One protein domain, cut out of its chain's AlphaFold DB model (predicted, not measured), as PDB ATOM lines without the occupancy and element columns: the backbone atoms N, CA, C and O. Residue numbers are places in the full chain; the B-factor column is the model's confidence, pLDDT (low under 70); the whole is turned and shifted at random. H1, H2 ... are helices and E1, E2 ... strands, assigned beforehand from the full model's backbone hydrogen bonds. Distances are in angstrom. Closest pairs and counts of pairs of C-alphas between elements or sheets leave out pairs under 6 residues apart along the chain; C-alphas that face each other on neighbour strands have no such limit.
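AT A GLANCE: This is residues 2 to 49 of the 54 residues of an uncharacterized protein of Caldivirga sp (UniProt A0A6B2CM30). With little regular structure, the model is a loose, open loop of chain: an unnamed lead-in runs to a small hairpin of E1 and E2, then come the short helix H1 and a long unnamed stretch, residues 29 to 49, of which 32 to 40 stick out. The 48 printed residues hold E1, E2, H1 in that order, the two-stranded sheet antiparallel; the class is mixed, with 12 residues in named elements. The whole is loose, radius of gyration of the C-alphas 12.3 A, spanning 34 by 28 by 21 A.

HOW THE PARTS SIT: E1, residues 10 to 13, and E2, residues 19 to 22, form an antiparallel hairpin at 143 degrees. N 12 and O 20 are within hydrogen-bond range at 3.0 A. H1, residues 25 to 28, is apart from E1; it is too short for an O i to N i+4 pair, and its one O i to N i+3 pair is within range.

IN THESE COORDINATES: E1 begins at C-alpha 10 (327.980, 188.306, 208.147) and is 9.8 A long, E2 9.7 A. H1, 5.1 A, ends at C-alpha 28 (329.683, 181.525, 196.416).

THE WHOLE: The farthest C-alphas, of Gly 36 and Lys 49, are 37.1 A apart. The printed part has no cut; both links are tight. Residues 2 to 19 and 45 to 49 have pLDDT under 70.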
ATOM      1  N   ASP A   2     327.876 163.485 205.415       45.09
ATOM      2  CA  ASP A   2     327.394 164.830 205.708       45.09
ATOM      3  C   ASP A   2     328.392 165.849 205.146       45.09
ATOM      4  O   ASP A   2     329.434 166.124 205.735       45.09
ATOM      5  N   CYS A   3     328.093 166.367 203.950       55.88
ATOM      6  CA  CYS A   3     328.781 167.504 203.333       55.88
ATOM      7  C   CYS A   3     328.457 168.784 204.115       55.88
ATOM      8  O   CYS A   3     327.667 169.619 203.676       55.88
ATOM      9  N   VAL A   4     329.039 168.927 205.301       55.91
ATOM     10  CA  VAL A   4     328.950 170.170 206.065       55.91
ATOM     11  C   VAL A   4     329.917 171.171 205.435       55.91
ATOM     12  O   VAL A   4     331.133 171.041 205.559       55.91
ATOM     13  N   VAL A   5     329.381 172.157 204.717       59.72
ATOM     14  CA  VAL A   5     330.162 173.282 204.189       59.72
ATOM     15  C   VAL A   5     330.179 174.374 205.255       59.72
ATOM     16  O   VAL A   5     329.157 175.008 205.506       59.72
ATOM     17  N   PHE A   6     331.333 174.582 205.889       57.47
ATOM     18  CA  PHE A   6     331.535 175.700 206.809       57.47
ATOM     19  C   PHE A   6     331.674 177.001 206.016       57.47
ATOM     20  O   PHE A   6     332.513 177.113 205.119       57.47
ATOM     21  N   LEU A   7     330.808 177.962 206.333       59.97
ATOM     22  CA  LEU A   7     330.742 179.277 205.709       59.97
ATOM     23  C   LEU A   7     330.776 180.319 206.812       59.97
ATOM     24  O   LEU A   7     329.831 180.431 207.589       59.97
ATOM     25  N   GLU A   8     331.858 181.079 206.859       60.69
ATOM     26  CA  GLU A   8     331.947 182.266 207.693       60.69
ATOM     27  C   GLU A   8     331.397 183.450 206.892       60.69
ATOM     28  O   GLU A   8     331.812 183.707 205.757       60.69
ATOM     29  N   GLY A   9     330.393 184.131 207.435       61.25
ATOM     30  CA  GLY A   9     329.715 185.223 206.751       61.25
ATOM     31  C   GLY A   9     328.956 186.105 207.726       61.25
ATOM     32  O   GLY A   9     328.588 185.683 208.820       61.25
ATOM     33  N   SER A  10     328.720 187.350 207.329       59.00
ATOM     34  CA  SER A  10     327.980 188.306 208.147       59.00
ATOM     35  C   SER A  10     326.488 188.215 207.833       59.00
ATOM     36  O   SER A  10     326.069 188.305 206.673       59.00
ATOM     37  N   VAL A  11     325.665 188.066 208.869       63.88
ATOM     38  CA  VAL A  11     324.216 188.251 208.746       63.88
ATOM     39  C   VAL A  11     323.962 189.746 208.604       63.88
ATOM     40  O   VAL A  11     324.380 190.530 209.453       63.88
ATOM     41  N   THR A  12     323.297 190.153 207.526       58.16
ATOM     42  CA  THR A  12     322.998 191.562 207.275       58.16
ATOM     43  C   THR A  12     321.537 191.754 206.907       58.16
ATOM     44  O   THR A  12     320.862 190.867 206.376       58.16
ATOM     45  N   LYS A  13     321.026 192.945 207.199       61.56
ATOM     46  CA  LYS A  13     319.702 193.353 206.753       61.56
ATOM     47  C   LYS A  13     319.789 193.661 205.258       61.56
ATOM     48  O   LYS A  13     320.395 194.654 204.868       61.56
ATOM     49  N   VAL A  14     319.217 192.793 204.426       64.50
ATOM     50  CA  VAL A  14     319.293 192.924 202.961       64.50
ATOM     51  C   VAL A  14     318.241 193.908 202.455       64.50
ATOM     52  O   VAL A  14     318.505 194.666 201.525       64.50
ATOM     53  N   THR A  15     317.071 193.964 203.100       61.75
ATOM     54  CA  THR A  15     316.033 194.971 202.826       61.75
ATOM     55  C   THR A  15     315.360 195.426 204.122       61.75
ATOM     56  O   THR A  15     315.572 194.859 205.191       61.75
ATOM     57  N   GLY A  16     314.484 196.434 204.048       59.56
ATOM     58  CA  GLY A  16     313.656 196.878 205.178       59.56
ATOM     59  C   GLY A  16     312.891 195.755 205.901       59.56
ATOM     60  O   GLY A  16     312.598 195.921 207.087       59.56
ATOM     61  N   ARG A  17     312.622 194.631 205.214       67.31
ATOM     62  CA  ARG A  17     311.833 193.482 205.693       67.31
ATOM     63  C   ARG A  17     312.614 192.168 205.768       67.31
ATOM     64  O   ARG A  17     312.261 191.332 206.593       67.31
ATOM     65  N   ASP A  18     313.663 192.003 204.966       65.75
ATOM     66  CA  ASP A  18     314.345 190.719 204.807       65.75
ATOM     67  C   ASP A  18     315.741 190.729 205.433       65.75
ATOM     68  O   ASP A  18     316.555 191.638 205.220       65.75
ATOM     69  N   VAL A  19     316.029 189.667 206.183       68.75
ATOM     70  CA  VAL A  19     317.365 189.345 206.688       68.75
ATOM     71  C   VAL A  19     317.987 188.333 205.738       68.75
ATOM     72  O   VAL A  19     317.359 187.330 205.398       68.75
ATOM     73  N   GLY A  20     319.217 188.588 205.305       72.06
ATOM     74  CA  GLY A  20     319.957 187.674 204.447       72.06
ATOM     75  C   GLY A  20     321.372 187.458 204.955       72.06
ATOM     76  O   GLY A  20     321.885 188.184 205.804       72.06
ATOM     77  N   ILE A  21     322.001 186.413 204.436       75.12
ATOM     78  CA  ILE A  21     323.371 186.065 204.786       75.12
ATOM     79  C   ILE A  21     324.247 186.549 203.646       75.12
ATOM     80  O   ILE A  21     324.092 186.111 202.503       75.12
ATOM     81  N   TYR A  22     325.155 187.469 203.956       76.06
ATOM     82  CA  TYR A  22     326.196 187.825 203.016       76.06
ATOM     83  C   TYR A  22     327.240 186.710 202.998       76.06
ATOM     84  O   TYR A  22     327.825 186.370 204.027       76.06
ATOM     85  N   VAL A  23     327.479 186.150 201.814       77.50
ATOM     86  CA  VAL A  23     328.500 185.127 201.587       77.50
ATOM     87  C   VAL A  23     329.604 185.734 200.730       77.50
ATOM     88  O   VAL A  23     329.344 186.195 199.612       77.50
ATOM     89  N   ASN A  24     330.836 185.718 201.244       76.12
ATOM     90  CA  ASN A  24     332.010 186.185 200.507       76.12
ATOM     91  C   ASN A  24     332.135 185.425 199.169       76.12
ATOM     92  O   ASN A  24     331.852 184.226 199.076       76.12
ATOM     93  N   ARG A  25     332.529 186.144 198.111       82.75
ATOM     94  CA  ARG A  25     332.596 185.670 196.721       82.75
ATOM     95  C   ARG A  25     333.354 184.351 196.564       82.75
ATOM     96  O   ARG A  25     332.935 183.521 195.762       82.75
ATOM     97  N   GLU A  26     334.420 184.139 197.332       83.06
ATOM     98  CA  GLU A  26     335.222 182.905 197.291       83.06
ATOM     99  C   GLU A  26     334.442 181.641 197.692       83.06
ATOM    100  O   GLU A  26     334.775 180.532 197.270       83.06
ATOM    101  N   TYR A  27     333.372 181.803 198.471       80.31
ATOM    102  CA  TYR A  27     332.510 180.709 198.900       80.31
ATOM    103  C   TYR A  27     331.250 180.558 198.048       80.31
ATOM    104  O   TYR A  27     330.630 179.497 198.063       80.31
ATOM    105  N   GLN A  28     330.875 181.577 197.268       83.06
ATOM    106  CA  GLN A  28     329.683 181.525 196.416       83.06
ATOM    107  C   GLN A  28     329.763 180.390 195.389       83.06
ATOM    108  O   GLN A  28     328.761 179.733 195.116       83.06
ATOM    109  N   THR A  29     330.956 180.103 194.860       85.81
ATOM    110  CA  THR A  29     331.178 178.965 193.953       85.81
ATOM    111  C   THR A  29     330.953 177.621 194.642       85.81
ATOM    112  O   THR A  29     330.411 176.717 194.014       85.81
ATOM    113  N   LYS A  30     331.291 177.499 195.932       83.38
ATOM    114  CA  LYS A  30     331.119 176.266 196.722       83.38
ATOM    115  C   LYS A  30     329.654 175.952 197.027       83.38
ATOM    116  O   LYS A  30     329.311 174.791 197.216       83.38
ATOM    117  N   ILE A  31     328.794 176.971 197.072       82.25
ATOM    118  CA  ILE A  31     327.349 176.817 197.316       82.25
ATOM    119  C   ILE A  31     326.495 177.003 196.062       82.25
ATOM    120  O   ILE A  31     325.268 176.977 196.149       82.25
ATOM    121  N   LYS A  32     327.117 177.183 194.893       84.56
ATOM    122  CA  LYS A  32     326.413 177.435 193.631       84.56
ATOM    123  C   LYS A  32     325.386 176.345 193.321       84.56
ATOM    124  O   LYS A  32     324.261 176.653 192.940       84.56
ATOM    125  N   ASP A  33     325.734 175.088 193.570       85.00
ATOM    126  CA  ASP A  33     324.865 173.938 193.288       85.00
ATOM    127  C   ASP A  33     323.658 173.835 194.242       85.00
ATOM    128  O   ASP A  33     322.725 173.057 194.011       85.00
ATOM    129  N   LEU A  34     323.648 174.641 195.310       82.25
ATOM    130  CA  LEU A  34     322.537 174.774 196.252       82.25
ATOM    131  C   LEU A  34     321.550 175.882 195.850       82.25
ATOM    132  O   LEU A  34     320.480 175.988 196.453       82.25
ATOM    133  N   GLN A  35     321.869 176.695 194.839       81.56
ATOM    134  CA  GLN A  35     320.991 177.761 194.365       81.56
ATOM    135  C   GLN A  35     319.617 177.203 193.949       81.56
ATOM    136  O   GLN A  35     319.517 176.210 193.232       81.56
ATOM    137  N   GLY A  36     318.539 177.838 194.425       78.94
ATOM    138  CA  GLY A  36     317.159 177.405 194.166       78.94
ATOM    139  C   GLY A  36     316.695 176.191 194.982       78.94
ATOM    140  O   GLY A  36     315.536 175.795 194.866       78.94
ATOM    141  N   ARG A  37     317.554 175.606 195.829       80.31
ATOM    142  CA  ARG A  37     317.188 174.500 196.726       80.31
ATOM    143  C   ARG A  37     316.828 175.014 198.116       80.31
ATOM    144  O   ARG A  37     317.382 175.996 198.603       80.31
ATOM    145  N   ARG A  38     315.934 174.298 198.804       78.94
ATOM    146  CA  ARG A  38     315.680 174.518 200.232       78.94
ATOM    147  C   ARG A  38     316.812 173.882 201.039       78.94
ATOM    148  O   ARG A  38     316.965 172.664 201.015       78.94
ATOM    149  N   VAL A  39     317.571 174.697 201.763       74.75
ATOM    150  CA  VAL A  39     318.675 174.247 202.625       74.75
ATOM    151  C   VAL A  39     318.395 174.577 204.091       74.75
ATOM    152  O   VAL A  39     317.651 175.509 204.393       74.75
ATOM    153  N   LYS A  40     318.977 173.797 205.007       75.06
ATOM    154  CA  LYS A  40     319.054 174.144 206.433       75.06
ATOM    155  C   LYS A  40     320.404 174.811 206.682       75.06
ATOM    156  O   LYS A  40     321.418 174.302 206.218       75.06
ATOM    157  N   ILE A  41     320.403 175.925 207.403       75.38
ATOM    158  CA  ILE A  41     321.613 176.675 207.755       75.38
ATOM    159  C   ILE A  41     321.853 176.488 209.253       75.38
ATOM    160  O   ILE A  41     320.934 176.687 210.045       75.38
ATOM    161  N   LEU A  42     323.068 176.088 209.628       72.88
ATOM    162  CA  LEU A  42     323.525 176.094 211.015       72.88
ATOM    163  C   LEU A  42     324.229 177.427 211.270       72.88
ATOM    164  O   LEU A  42     325.197 177.748 210.587       72.88
ATOM    165  N   VAL A  43     323.736 178.192 212.240       71.69
ATOM    166  CA  VAL A  43     324.357 179.447 212.671       71.69
ATOM    167  C   VAL A  43     325.047 179.182 214.003       71.69
ATOM    168  O   VAL A  43     324.389 178.778 214.960       71.69
ATOM    169  N   ILE A  44     326.361 179.384 214.049       70.69
ATOM    170  CA  ILE A  44     327.156 179.319 215.278       70.69
ATOM    171  C   ILE A  44     327.416 180.765 215.692       70.69
ATOM    172  O   ILE A  44     328.053 181.511 214.954       70.69
ATOM    173  N   VAL A  45     326.869 181.169 216.835       68.06
ATOM    174  CA  VAL A  45     327.117 182.488 217.422       68.06
ATOM    175  C   VAL A  45     328.193 182.300 218.476       68.06
ATOM    176  O   VAL A  45     327.951 181.626 219.475       68.06
ATOM    177  N   ASP A  46     329.379 182.855 218.231       65.81
ATOM    178  CA  ASP A  46     330.409 182.947 219.259       65.81
ATOM    179  C   ASP A  46     330.153 184.230 220.052       65.81
ATOM    180  O   ASP A  46     330.375 185.345 219.571       65.81
ATOM    181  N   GLU A  47     329.565 184.087 221.238       64.88
ATOM    182  CA  GLU A  47     329.458 185.201 222.172       64.88
ATOM    183  C   GLU A  47     330.863 185.486 222.700       64.88
ATOM    184  O   GLU A  47     331.314 184.852 223.656       64.88
ATOM    185  N   TYR A  48     331.558 186.449 222.087       53.03
ATOM    186  CA  TYR A  48     332.779 186.990 222.667       53.03
ATOM    187  C   TYR A  48     332.414 187.633 224.008       53.03
ATOM    188  O   TYR A  48     331.964 188.778 224.076       53.03
ATOM    189  N   LYS A  49     332.550 186.869 225.094       58.03
ATOM    190  CA  LYS A  49     332.502 187.409 226.447       58.03
ATOM    191  C   LYS A  49     333.782 188.201 226.626       58.03
ATOM    192  O   LYS A  49     334.823 187.628 226.934       58.03
TER     193      LYS A  49